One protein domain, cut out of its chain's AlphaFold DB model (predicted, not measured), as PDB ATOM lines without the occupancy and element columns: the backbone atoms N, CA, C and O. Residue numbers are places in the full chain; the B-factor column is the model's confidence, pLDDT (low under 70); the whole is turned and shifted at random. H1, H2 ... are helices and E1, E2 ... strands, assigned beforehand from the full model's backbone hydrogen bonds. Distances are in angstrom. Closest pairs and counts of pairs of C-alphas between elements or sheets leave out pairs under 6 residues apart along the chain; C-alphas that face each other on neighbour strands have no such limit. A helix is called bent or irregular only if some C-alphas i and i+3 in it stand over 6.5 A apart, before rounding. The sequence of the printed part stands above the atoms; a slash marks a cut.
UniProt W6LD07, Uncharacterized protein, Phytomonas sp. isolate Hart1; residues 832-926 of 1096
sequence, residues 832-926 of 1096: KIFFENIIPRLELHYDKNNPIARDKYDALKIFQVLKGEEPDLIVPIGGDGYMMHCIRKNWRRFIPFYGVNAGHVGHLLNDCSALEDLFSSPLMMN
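Overview. This is residues 832 to 926 of the 1096 residues of an uncharacterized protein of Phytomonas sp. isolate Hart1 (UniProt W6LD07). A two-stranded parallel core, E1 beside E2, is sandwiched between two helices, H1 packing on one side and H2 on the other. Beyond E2 a long winding stretch, residues 894 to 916, runs past the core with residues 900 to 901 beside the end of E2, then leads to the small helix H3 and the strand E3, which folds back to pair with residues 832 to 833. The printed part has 95 residues, with three named helices and three named strands in the order E1 H1 E2 H2 H3 E3; the sheet's order is E1, E2, parallel. The class is mixed, helices and strands, with 46 residues, under half, in named elements. The whole is compact, with a radius of gyration of the C-alphas of 12.4 A, and rounded, spanning 33 by 27 by 26 A.

Arrangement. E1, residues 842 to 846, and E2, residues 873 to 878, are parallel neighbours, their directions 18 degrees apart. N 843 and O 873 are 2.9 A apart and N 877 and O 845 are 2.8 A apart, within hydrogen-bond range. With H1, residues 851 to 863, they form a strand-helix-strand unit, two parallel neighbour strands with a helix between them in the chain, and its crossover is left-handed. The closest C-alphas of E1 and H1 are those of Leu 842 and Phe 863, 5.8 A apart. Those of H1 and E2 are Ala 853 and Ile 877, 5.5 A apart. The closest C-alphas of E2 and H2, residues 880 to 893, are those of Pro 876 and Met 883, 5.6 A apart. H1 and H2 are apart. Residues 877 to 878 of E2 pair with residues 900 to 901, parallel. E3, residues 923 to 926, pairs with no named strand, but its residues 923 to 924 pair with residues 832 to 833, antiparallel. H3, residues 917 to 920, is apart from E1, E2, H1 and H2. Of the O i to N i+4 pairs, 7 of 9 in H1 and 8 of 10 in H2 are within hydrogen-bond range; H3 is too short for such a pair, and its one O i to N i+3 pair is not within range.

Along the chain. E1 begins at C-alpha 842 (209.087, 178.060, 101.898) and measures 12.3 A from first to last C-alpha; E2 measures 15.8 A. H1 is 19.7 A long and irregular, with C-alphas 859 and 862 7.2 A apart. H2, 19.8 A long, begins at C-alpha 880 (208.829, 183.836, 84.085) and is irregular too, with C-alphas 889 and 892 7.9 A apart. H3 measures 4.8 A, and E3, 9.6 A, ends at C-alpha 926 (198.405, 190.695, 93.889).

Size, cuts and confidence. The two C-alphas farthest apart, those of Glu 836 and Asn 849, are 34.7 A from each other. The printed part has no cut. The link from H2 to H3 is long, with 23 residues. The mean pLDDT of the printed part is 81.9, and residues 832 to 839, 868, 904 to 906 and 912 to 914 are under 70.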
ATOM      1  N   LYS A 832     198.762 194.015 101.811       59.19
ATOM      2  CA  LYS A 832     200.048 193.784 102.483       59.19
ATOM      3  C   LYS A 832     199.919 192.615 103.455       59.19
ATOM      4  O   LYS A 832     199.071 192.673 104.340       59.19
ATOM      5  N   ILE A 833     200.765 191.601 103.300       56.19
ATOM      6  CA  ILE A 833     201.017 190.576 104.324       56.19
ATOM      7  C   ILE A 833     202.381 190.875 104.944       56.19
ATOM      8  O   ILE A 833     203.309 191.258 104.239       56.19
ATOM      9  N   PHE A 834     202.511 190.717 106.257       55.91
ATOM     10  CA  PHE A 834     203.783 190.848 106.959       55.91
ATOM     11  C   PHE A 834     203.942 189.667 107.911       55.91
ATOM     12  O   PHE A 834     203.035 189.378 108.690       55.91
ATOM     13  N   PHE A 835     205.077 188.975 107.828       55.59
ATOM     14  CA  PHE A 835     205.400 187.843 108.695       55.59
ATOM     15  C   PHE A 835     206.073 188.362 109.973       55.59
ATOM     16  O   PHE A 835     207.264 188.190 110.211       55.59
ATOM     17  N   GLU A 836     205.296 189.092 110.772       39.66
ATOM     18  CA  GLU A 836     205.780 189.843 111.933       39.66
ATOM     19  C   GLU A 836     206.351 188.897 113.009       39.66
ATOM     20  O   GLU A 836     205.612 188.226 113.726       39.66
ATOM     21  N   ASN A 837     207.686 188.841 113.107       42.22
ATOM     22  CA  ASN A 837     208.463 187.920 113.954       42.22
ATOM     23  C   ASN A 837     208.314 186.419 113.615       42.22
ATOM     24  O   ASN A 837     208.611 185.568 114.453       42.22
ATOM     25  N   ILE A 838     207.883 186.077 112.396       56.03
ATOM     26  CA  ILE A 838     207.755 184.689 111.924       56.03
ATOM     27  C   ILE A 838     208.574 184.526 110.642       56.03
ATOM     28  O   ILE A 838     208.455 185.320 109.717       56.03
ATOM     29  N   ILE A 839     209.389 183.477 110.560       68.44
ATOM     30  CA  ILE A 839     210.084 183.121 109.318       68.44
ATOM     31  C   ILE A 839     209.101 182.307 108.454       68.44
ATOM     32  O   ILE A 839     208.671 181.245 108.908       68.44
ATOM     33  N   PRO A 840     208.714 182.766 107.247       77.62
ATOM     34  CA  PRO A 840     207.776 182.036 106.396       77.62
ATOM     35  C   PRO A 840     208.383 180.712 105.923       77.62
ATOM     36  O   PRO A 840     209.529 180.669 105.470       77.62
ATOM     37  N   ARG A 841     207.608 179.627 105.989       81.31
ATOM     38  CA  ARG A 841     208.033 178.290 105.552       81.31
ATOM     39  C   ARG A 841     207.898 178.193 104.039       81.31
ATOM     40  O   ARG A 841     206.805 178.366 103.496       81.31
ATOM     41  N   LEU A 842     209.005 177.933 103.352       89.69
ATOM     42  CA  LEU A 842     209.087 178.060 101.898       89.69
ATOM     43  C   LEU A 842     209.026 176.694 101.209       89.69
ATOM     44  O   LEU A 842     209.772 175.778 101.552       89.69
ATOM     45  N   GLU A 843     208.217 176.564 100.161       91.62
ATOM     46  CA  GLU A 843     208.359 175.460  99.209       91.62
ATOM     47  C   GLU A 843     209.157 175.923  97.990       91.62
ATOM     48  O   GLU A 843     208.642 176.594  97.094       91.62
ATOM     49  N   LEU A 844     210.440 175.570  97.980       93.31
ATOM     50  CA  LEU A 844     211.392 175.990  96.958       93.31
ATOM     51  C   LEU A 844     211.285 175.126  95.693       93.31
ATOM     52  O   LEU A 844     211.442 173.906  95.745       93.31
ATOM     53  N   HIS A 845     211.125 175.778  94.542       94.44
ATOM     54  CA  HIS A 845     211.262 175.179  93.210       94.44
ATOM     55  C   HIS A 845     212.324 175.970  92.445       94.44
ATOM     56  O   HIS A 845     212.301 177.194  92.487       94.44
ATOM     57  N   TYR A 846     213.247 175.321  91.733       94.62
ATOM     58  CA  TYR A 846     214.287 176.031  90.975       94.62
ATOM     59  C   TYR A 846     214.566 175.408  89.604       94.62
ATOM     60  O   TYR A 846     214.464 174.187  89.417       94.62
ATOM     61  N   ASP A 847     214.932 176.247  88.634       93.38
ATOM     62  CA  ASP A 847     215.406 175.773  87.335       93.38
ATOM     63  C   ASP A 847     216.789 175.121  87.478       93.38
ATOM     64  O   ASP A 847     217.810 175.786  87.647       93.38
ATOM     65  N   LYS A 848     216.817 173.789  87.376       91.94
ATOM     66  CA  LYS A 848     218.033 172.973  87.499       91.94
ATOM     67  C   LYS A 848     219.076 173.252  86.414       91.94
ATOM     68  O   LYS A 848     220.231 172.882  86.603       91.94
ATOM     69  N   ASN A 849     218.684 173.874  85.301       91.19
ATOM     70  CA  ASN A 849     219.585 174.214  84.200       91.19
ATOM     71  C   ASN A 849     220.295 175.562  84.414       91.19
ATOM     72  O   ASN A 849     221.227 175.885  83.682       91.19
ATOM     73  N   ASN A 850     219.864 176.349  85.404       90.69
ATOM     74  CA  ASN A 850     220.377 177.682  85.677       90.69
ATOM     75  C   ASN A 850     221.257 177.672  86.952       90.69
ATOM     76  O   ASN A 850     220.743 177.404  88.043       90.69
ATOM     77  N   PRO A 851     222.567 177.989  86.861       90.06
ATOM     78  CA  PRO A 851     223.453 177.991  88.026       90.06
ATOM     79  C   PRO A 851     223.065 179.058  89.059       90.06
ATOM     80  O   PRO A 851     223.066 178.768  90.249       90.06
ATOM     81  N   ILE A 852     222.615 180.242  88.629       89.19
ATOM     82  CA  ILE A 852     222.173 181.317  89.534       89.19
ATOM     83  C   ILE A 852     220.935 180.867  90.324       89.19
ATOM     84  O   ILE A 852     220.818 181.133  91.521       89.19
ATOM     85  N   ALA A 853     220.020 180.133  89.679       91.50
ATOM     86  CA  ALA A 853     218.841 179.586  90.350       91.50
ATOM     87  C   ALA A 853     219.217 178.521  91.389       91.50
ATOM     88  O   ALA A 853     218.616 178.470  92.464       91.50
ATOM     89  N   ARG A 854     220.243 177.708  91.101       92.25
ATOM     90  CA  ARG A 854     220.816 176.766  92.066       92.25
ATOM     91  C   ARG A 854     221.458 177.487  93.250       92.25
ATOM     92  O   ARG A 854     221.148 177.128  94.378       92.25
ATOM     93  N   ASP A 855     222.282 178.505  93.026       90.25
ATOM     94  CA  ASP A 855     222.959 179.228  94.111       90.25
ATOM     95  C   ASP A 855     221.949 179.902  95.060       90.25
ATOM     96  O   ASP A 855     222.109 179.877  96.281       90.25
ATOM     97  N   LYS A 856     220.849 180.447  94.517       89.12
ATOM     98  CA  LYS A 856     219.750 180.994  95.329       89.12
ATOM     99  C   LYS A 856     218.912 179.918  96.028       89.12
ATOM    100  O   LYS A 856     218.497 180.141  97.164       89.12
ATOM    101  N   TYR A 857     218.706 178.749  95.418       92.25
ATOM    102  CA  TYR A 857     218.118 177.590  96.103       92.25
ATOM    103  C   TYR A 857     219.000 177.129  97.274       92.25
ATOM    104  O   TYR A 857     218.510 176.940  98.386       92.25
ATOM    105  N   ASP A 858     220.311 177.004  97.049       90.69
ATOM    106  CA  ASP A 858     221.281 176.575  98.058       90.69
ATOM    107  C   ASP A 858     221.419 177.585  99.217       90.69
ATOM    108  O   ASP A 858     221.745 177.171 100.331       90.69
ATOM    109  N   ALA A 859     221.094 178.866  99.000       87.12
ATOM    110  CA  ALA A 859     220.957 179.873 100.057       87.12
ATOM    111  C   ALA A 859     219.620 179.783 100.826       87.12
ATOM    112  O   ALA A 859     219.606 179.929 102.046       87.12
ATOM    113  N   LEU A 860     218.496 179.531 100.142       88.31
ATOM    114  CA  LEU A 860     217.157 179.529 100.753       88.31
ATOM    115  C   LEU A 860     216.752 178.200 101.411       88.31
ATOM    116  O   LEU A 860     215.837 178.197 102.232       88.31
ATOM    117  N   LYS A 861     217.406 177.075 101.088       90.56
ATOM    118  CA  LYS A 861     217.036 175.720 101.564       90.56
ATOM    119  C   LYS A 861     216.937 175.556 103.086       90.56
ATOM    120  O   LYS A 861     216.270 174.640 103.548       90.56
ATOM    121  N   ILE A 862     217.568 176.438 103.862       86.56
ATOM    122  CA  ILE A 862     217.459 176.462 105.332       86.56
ATOM    123  C   ILE A 862     216.049 176.830 105.828       86.56
ATOM    124  O   ILE A 862     215.710 176.524 106.965       86.56
ATOM    125  N   PHE A 863     215.225 177.440 104.971       84.75
ATOM    126  CA  PHE A 863     213.827 177.800 105.227       84.75
ATOM    127  C   PHE A 863     212.835 176.866 104.510       84.75
ATOM    128  O   PHE A 863     211.646 177.176 104.406       84.75
ATOM    129  N   GLN A 864     213.317 175.745 103.960       87.38
ATOM    130  CA  GLN A 864     212.475 174.808 103.226       87.38
ATOM    131  C   GLN A 864     211.531 174.059 104.178       87.38
ATOM    132  O   GLN A 864     211.962 173.500 105.183       87.38
ATOM    133  N   VAL A 865     210.242 174.036 103.832       85.31
ATOM    134  CA  VAL A 865     209.189 173.371 104.613       85.31
ATOM    135  C   VAL A 865     209.488 171.879 104.837       85.31
ATOM    136  O   VAL A 865     209.934 171.171 103.925       85.31
ATOM    137  N   LEU A 866     209.240 171.387 106.055       79.12
ATOM    138  CA  LEU A 866     209.458 169.983 106.407       79.12
ATOM    139  C   LEU A 866     208.394 169.065 105.786       79.12
ATOM    140  O   LEU A 866     207.256 169.452 105.517       79.12
ATOM    141  N   LYS A 867     208.768 167.801 105.555       73.94
ATOM    142  CA  LYS A 867     207.913 166.814 104.884       73.94
ATOM    143  C   LYS A 867     206.683 166.469 105.737       73.94
ATOM    144  O   LYS A 867     206.763 165.623 106.622       73.94
ATOM    145  N   GLY A 868     205.542 167.060 105.389       69.56
ATOM    146  CA  GLY A 868     204.256 166.869 106.068       69.56
ATOM    147  C   GLY A 868     203.609 168.173 106.537       69.56
ATOM    148  O   GLY A 868     202.439 168.158 106.902       69.56
ATOM    149  N   GLU A 869     204.335 169.291 106.490       74.00
ATOM    150  CA  GLU A 869     203.795 170.625 106.748       74.00
ATOM    151  C   GLU A 869     203.300 171.313 105.466       74.00
ATOM    152  O   GLU A 869     203.796 171.058 104.366       74.00
ATOM    153  N   GLU A 870     202.342 172.233 105.610       74.69
ATOM    154  CA  GLU A 870     201.947 173.153 104.538       74.69
ATOM    155  C   GLU A 870     202.848 174.403 104.539       74.69
ATOM    156  O   GLU A 870     203.011 175.009 105.600       74.69
ATOM    157  N   PRO A 871     203.420 174.815 103.390       83.75
ATOM    158  CA  PRO A 871     204.241 176.020 103.283       83.75
ATOM    159  C   PRO A 871     203.386 177.291 103.280       83.75
ATOM    160  O   PRO A 871     202.258 177.299 102.790       83.75
ATOM    161  N   ASP A 872     203.967 178.392 103.747       80.38
ATOM    162  CA  ASP A 872     203.325 179.710 103.749       80.38
ATOM    163  C   ASP A 872     203.496 180.427 102.392       80.38
ATOM    164  O   ASP A 872     202.669 181.258 102.012       80.38
ATOM    165  N   LEU A 873     204.554 180.084 101.640       85.69
ATOM    166  CA  LEU A 873     204.853 180.594 100.296       85.69
ATOM    167  C   LEU A 873     205.447 179.502  99.392       85.69
ATOM    168  O   LEU A 873     206.289 178.709  99.816       85.69
ATOM    169  N   ILE A 874     205.083 179.519  98.108       91.75
ATOM    170  CA  ILE A 874     205.759 178.753  97.051       91.75
ATOM    171  C   ILE A 874     206.764 179.676  96.361       91.75
ATOM    172  O   ILE A 874     206.408 180.765  95.916       91.75
ATOM    173  N   VAL A 875     208.021 179.250  96.249       93.88
ATOM    174  CA  VAL A 875     209.131 180.097  95.788       93.88
ATOM    175  C   VAL A 875     209.757 179.510  94.519       93.88
ATOM    176  O   VAL A 875     210.672 178.687  94.612       93.88
ATOM    177  N   PRO A 876     209.265 179.883  93.321       94.12
ATOM    178  CA  PRO A 876     209.896 179.527  92.057       94.12
ATOM    179  C   PRO A 876     211.089 180.446  91.750       94.12
ATOM    180  O   PRO A 876     210.943 181.661  91.610       94.12
ATOM    181  N   ILE A 877     212.265 179.839  91.603       93.62
ATOM    182  CA  ILE A 877     213.552 180.487  91.342       93.62
ATOM    183  C   ILE A 877     213.964 180.204  89.888       93.62
ATOM    184  O   ILE A 877     214.249 179.060  89.525       93.62
ATOM    185  N   GLY A 878     213.984 181.226  89.031       91.94
ATOM    186  CA  GLY A 878     214.222 181.044  87.594       91.94
ATOM    187  C   GLY A 878     213.864 182.273  86.758       91.94
ATOM    188  O   GLY A 878     214.188 183.393  87.139       91.94
ATOM    189  N   GLY A 879     213.209 182.053  85.613       89.81
ATOM    190  CA  GLY A 879     212.566 183.090  84.787       89.81
ATOM    191  C   GLY A 879     211.040 182.909  84.728       89.81
ATOM    192  O   GLY A 879     210.523 181.906  85.223       89.81
ATOM    193  N   ASP A 880     210.308 183.840  84.103       87.50
ATOM    194  CA  ASP A 880     208.829 183.836  84.085       87.50
ATOM    195  C   ASP A 880     208.230 182.502  83.581       87.50
ATOM    196  O   ASP A 880     207.256 181.998  84.138       87.50
ATOM    197  N   GLY A 881     208.852 181.849  82.590       87.62
ATOM    198  CA  GLY A 881     208.425 180.524  82.114       87.62
ATOM    199  C   GLY A 881     208.516 179.409  83.172       87.62
ATOM    200  O   GLY A 881     207.713 178.474  83.161       87.62
ATOM    201  N   TYR A 882     209.444 179.519  84.129       90.81
ATOM    202  CA  TYR A 882     209.554 178.594  85.260       90.81
ATOM    203  C   TYR A 882     208.509 178.895  86.348       90.81
ATOM    204  O   TYR A 882     207.927 177.967  86.914       90.81
ATOM    205  N   MET A 883     208.188 180.175  86.578       91.50
ATOM    206  CA  MET A 883     207.027 180.579  87.388       91.50
ATOM    207  C   MET A 883     205.735 179.973  86.822       91.50
ATOM    208  O   MET A 883     205.009 179.310  87.560       91.50
ATOM    209  N   MET A 884     205.497 180.076  85.509       91.44
ATOM    210  CA  MET A 884     204.331 179.462  84.853       91.44
ATOM    211  C   MET A 884     204.262 177.941  85.064       91.44
ATOM    212  O   MET A 884     203.198 177.404  85.378       91.44
ATOM    213  N   HIS A 885     205.393 177.236  84.964       90.88
ATOM    214  CA  HIS A 885     205.470 175.798  85.255       90.88
ATOM    215  C   HIS A 885     205.073 175.467  86.708       90.88
ATOM    216  O   HIS A 885     204.374 174.480  86.955       90.88
ATOM    217  N   CYS A 886     205.480 176.302  87.666       93.56
ATOM    218  CA  CYS A 886     205.153 176.134  89.081       93.56
ATOM    219  C   CYS A 886     203.692 176.489  89.391       93.56
ATOM    220  O   CYS A 886     203.041 175.746  90.130       93.56
ATOM    221  N   ILE A 887     203.153 177.550  88.775       92.94
ATOM    222  CA  ILE A 887     201.734 177.926  88.839       92.94
ATOM    223  C   ILE A 887     200.863 176.779  88.324       92.94
ATOM    224  O   ILE A 887     200.008 176.293  89.065       92.94
ATOM    225  N   ARG A 888     201.113 176.274  87.102       89.94
ATOM    226  CA  ARG A 888     200.317 175.187  86.493       89.94
ATOM    227  C   ARG A 888     200.234 173.935  87.372       89.94
ATOM    228  O   ARG A 888     199.205 173.262  87.357       89.94
ATOM    229  N   LYS A 889     201.289 173.635  88.139       90.56
ATOM    230  CA  LYS A 889     201.330 172.520  89.100       90.56
ATOM    231  C   LYS A 889     200.585 172.810  90.407       90.56
ATOM    232  O   LYS A 889     199.883 171.932  90.897       90.56
ATOM    233  N   ASN A 890     200.749 174.005  90.976       86.94
ATOM    234  CA  ASN A 890     200.412 174.264  92.379       86.94
ATOM    235  C   ASN A 890     199.202 175.176  92.630       86.94
ATOM    236  O   ASN A 890     198.757 175.237  93.773       86.94
ATOM    237  N   TRP A 891     198.640 175.859  91.622       82.81
ATOM    238  CA  TRP A 891     197.589 176.877  91.831       82.81
ATOM    239  C   TRP A 891     196.392 176.394  92.672       82.81
ATOM    240  O   TRP A 891     195.856 177.153  93.473       82.81
ATOM    241  N   ARG A 892     196.024 175.108  92.559       81.38
ATOM    242  CA  ARG A 892     194.932 174.461  93.318       81.38
ATOM    243  C   ARG A 892     195.126 174.440  94.840       81.38
ATOM    244  O   ARG A 892     194.190 174.110  95.554       81.38
ATOM    245  N   ARG A 893     196.331 174.740  95.330       83.00
ATOM    246  CA  ARG A 893     196.658 174.797  96.764       83.00
ATOM    247  C   ARG A 893     196.351 176.166  97.380       83.00
ATOM    248  O   ARG A 893     196.372 176.285  98.594       83.00
ATOM    249  N   PHE A 894     196.103 177.191  96.556       75.81
ATOM    250  CA  PHE A 894     195.842 178.583  96.964       75.81
ATOM    251  C   PHE A 894     196.965 179.269  97.776       75.81
ATOM    252  O   PHE A 894     196.789 180.385  98.262       75.81
ATOM    253  N   ILE A 895     198.144 178.643  97.860       82.44
ATOM    254  CA  ILE A 895     199.346 179.188  98.503       82.44
ATOM    255  C   ILE A 895     199.974 180.243  97.572       82.44
ATOM    256  O   ILE A 895     200.097 179.972  96.372       82.44
ATOM    257  N   PRO A 896     200.368 181.436  98.062       86.94
ATOM    258  CA  PRO A 896     200.922 182.481  97.204       86.94
ATOM    259  C   PRO A 896     202.303 182.143  96.629       86.94
ATOM    260  O   PRO A 896     203.095 181.424  97.239       86.94
ATOM    261  N   PHE A 897     202.612 182.727  95.471       90.69
ATOM    262  CA  PHE A 897     203.876 182.531  94.762       90.69
ATOM    263  C   PHE A 897     204.801 183.743  94.936       90.69
ATOM    264  O   PHE A 897     204.499 184.821  94.421       90.69
ATOM    265  N   TYR A 898     205.942 183.569  95.610       91.56
ATOM    266  CA  TYR A 898     207.014 184.568  95.675       91.56
ATOM    267  C   TYR A 898     208.096 184.236  94.643       91.56
ATOM    268  O   TYR A 898     208.988 183.425  94.884       91.56
ATOM    269  N   GLY A 899     207.988 184.824  93.454       91.88
ATOM    270  CA  GLY A 899     208.935 184.571  92.370       91.88
ATOM    271  C   GLY A 899     210.302 185.204  92.618       91.88
ATOM    272  O   GLY A 899     210.362 186.369  93.001       91.88
ATOM    273  N   VAL A 900     211.386 184.474  92.338       91.00
ATOM    274  CA  VAL A 900     212.774 184.964  92.436       91.00
ATOM    275  C   VAL A 900     213.440 184.910  91.062       91.00
ATOM    276  O   VAL A 900     213.628 183.834  90.489       91.00
ATOM    277  N   ASN A 901     213.819 186.074  90.534       90.06
ATOM    278  CA  ASN A 901     214.467 186.200  89.235       90.06
ATOM    279  C   ASN A 901     215.939 185.788  89.302       90.06
ATOM    280  O   ASN A 901     216.745 186.461  89.941       90.06
ATOM    281  N   ALA A 902     216.287 184.714  88.601       83.94
ATOM    282  CA  ALA A 902     217.646 184.196  88.466       83.94
ATOM    283  C   ALA A 902     218.197 184.332  87.031       83.94
ATOM    284  O   ALA A 902     219.116 183.608  86.653       83.94
ATOM    285  N   GLY A 903     217.621 185.206  86.200       71.50
ATOM    286  CA  GLY A 903     218.006 185.388  84.799       71.50
ATOM    287  C   GLY A 903     217.963 186.848  84.346       71.50
ATOM    288  O   GLY A 903     218.387 187.755  85.058       71.50
ATOM    289  N   HIS A 904     217.485 187.077  83.122       64.50
ATOM    290  CA  HIS A 904     217.242 188.424  82.593       64.50
ATOM    291  C   HIS A 904     215.986 189.055  83.223       64.50
ATOM    292  O   HIS A 904     215.236 188.389  83.932       64.50
ATOM    293  N   VAL A 905     215.746 190.349  82.985       64.00
ATOM    294  CA  VAL A 905     214.588 191.076  83.544       64.00
ATOM    295  C   VAL A 905     213.273 190.392  83.147       64.00
ATOM    296  O   VAL A 905     212.923 190.388  81.969       64.00
ATOM    297  N   GLY A 906     212.573 189.832  84.137       66.56
ATOM    298  CA  GLY A 906     211.238 189.240  84.014       66.56
ATOM    299  C   GLY A 906     210.166 190.075  84.720       66.56
ATOM    300  O   GLY A 906     210.470 190.984  85.500       66.56
ATOM    301  N   HIS A 907     208.906 189.762  84.435       74.31
ATOM    302  CA  HIS A 907     207.748 190.592  84.779       74.31
ATOM    303  C   HIS A 907     206.950 190.078  85.983       74.31
ATOM    304  O   HIS A 907     206.312 190.872  86.669       74.31
ATOM    305  N   LEU A 908     206.995 188.772  86.268       81.38
ATOM    306  CA  LEU A 908     206.243 188.130  87.357       81.38
ATOM    307  C   LEU A 908     207.133 187.763  88.558       81.38
ATOM    308  O   LEU A 908     206.675 187.104  89.493       81.38
ATOM    309  N   LEU A 909     208.408 188.163  88.529       86.44
ATOM    310  CA  LEU A 909     209.425 187.813  89.520       86.44
ATOM    311  C   LEU A 909     209.972 189.044  90.255       86.44
ATOM    312  O   LEU A 909     210.183 190.111  89.666       86.44
ATOM    313  N   ASN A 910     210.286 188.850  91.535       86.94
ATOM    314  CA  ASN A 910     211.089 189.769  92.333       86.94
ATOM    315  C   ASN A 910     212.563 189.627  91.956       86.94
ATOM    316  O   ASN A 910     213.026 188.539  91.607       86.94
ATOM    317  N   ASP A 911     213.311 190.719  92.025       82.31
ATOM    318  CA  ASP A 911     214.713 190.725  91.612       82.31
ATOM    319  C   ASP A 911     215.617 190.097  92.683       82.31
ATOM    320  O   ASP A 911     215.286 190.080  93.867       82.31
ATOM    321  N   CYS A 912     216.776 189.561  92.285       69.19
ATOM    322  CA  CYS A 912     217.670 188.794  93.171       69.19
ATOM    323  C   CYS A 912     218.173 189.551  94.420       69.19
ATOM    324  O   CYS A 912     218.665 188.916  95.355       69.19
ATOM    325  N   SER A 913     218.090 190.884  94.418       68.62
ATOM    326  CA  SER A 913     218.374 191.776  95.549       68.62
ATOM    327  C   SER A 913     217.245 191.810  96.587       68.62
ATOM    328  O   SER A 913     217.514 191.951  97.773       68.62
ATOM    329  N   ALA A 914     215.993 191.596  96.178       65.56
ATOM    330  CA  ALA A 914     214.814 191.582  97.046       65.56
ATOM    331  C   ALA A 914     214.635 190.255  97.819       65.56
ATOM    332  O   ALA A 914     213.532 189.901  98.232       65.56
ATOM    333  N   LEU A 915     215.704 189.476  98.004       77.38
ATOM    334  CA  LEU A 915     215.667 188.257  98.819       77.38
ATOM    335  C   LEU A 915     215.695 188.549 100.323       77.38
ATOM    336  O   LEU A 915     215.182 187.750 101.095       77.38
ATOM    337  N   GLU A 916     216.242 189.692 100.735       75.12
ATOM    338  CA  GLU A 916     216.201 190.139 102.133       75.12
ATOM    339  C   GLU A 916     214.790 190.629 102.504       75.12
ATOM    340  O   GLU A 916     214.269 190.274 103.563       75.12
ATOM    341  N   ASP A 917     214.115 191.328 101.580       76.06
ATOM    342  CA  ASP A 917     212.723 191.784 101.725       76.06
ATOM    343  C   ASP A 917     211.719 190.649 101.998       76.06
ATOM    344  O   ASP A 917     210.671 190.903 102.588       76.06
ATOM    345  N   LEU A 918     212.025 189.404 101.607       79.44
ATOM    346  CA  LEU A 918     211.203 188.223 101.907       79.44
ATOM    347  C   LEU A 918     211.043 187.979 103.421       79.44
ATOM    348  O   LEU A 918     210.061 187.370 103.843       79.44
ATOM    349  N   PHE A 919     211.996 188.463 104.223       79.69
ATOM    350  CA  PHE A 919     212.050 188.270 105.673       79.69
ATOM    351  C   PHE A 919     211.962 189.586 106.460       79.69
ATOM    352  O   PHE A 919     211.520 189.575 107.605       79.69
ATOM    353  N   SER A 920     212.364 190.719 105.870       73.69
ATOM    354  CA  SER A 920     212.384 192.031 106.541       73.69
ATOM    355  C   SER A 920     211.212 192.960 106.193       73.69
ATOM    356  O   SER A 920     210.938 193.892 106.949       73.69
ATOM    357  N   SER A 921     210.505 192.727 105.080       74.56
ATOM    358  CA  SER A 921     209.521 193.663 104.515       74.56
ATOM    359  C   SER A 921     208.108 193.066 104.411       74.56
ATOM    360  O   SER A 921     207.943 191.891 104.093       74.56
ATOM    361  N   PRO A 922     207.045 193.881 104.557       76.94
ATOM    362  CA  PRO A 922     205.698 193.489 104.146       76.94
ATOM    363  C   PRO A 922     205.619 193.188 102.642       76.94
ATOM    364  O   PRO A 922     205.967 194.045 101.828       76.94
ATOM    365  N   LEU A 923     205.099 192.022 102.267       82.94
ATOM    366  CA  LEU A 923     204.900 191.617 100.877       82.94
ATOM    367  C   LEU A 923     203.590 192.173 100.303       82.94
ATOM    368  O   LEU A 923     202.544 192.165 100.954       82.94
ATOM    369  N   MET A 924     203.654 192.625  99.054       82.25
ATOM    370  CA  MET A 924     202.530 193.062  98.235       82.25
ATOM    371  C   MET A 924     201.880 191.859  97.542       82.25
ATOM    372  O   MET A 924     202.426 191.306  96.588       82.25
ATOM    373  N   MET A 925     200.688 191.483  97.991       81.25
ATOM    374  CA  MET A 925     199.901 190.396  97.414       81.25
ATOM    375  C   MET A 925     199.016 190.930  96.285       81.25
ATOM    376  O   MET A 925     198.155 191.782  96.522       81.25
ATOM    377  N   ASN A 926     199.204 190.402  95.076       82.19
ATOM    378  CA  ASN A 926     198.405 190.695  93.889       82.19
ATOM    379  C   ASN A 926     197.704 189.414  93.417       82.19
ATOM    380  O   ASN A 926     198.330 188.530  92.829       82.19
TER     381      ASN A 926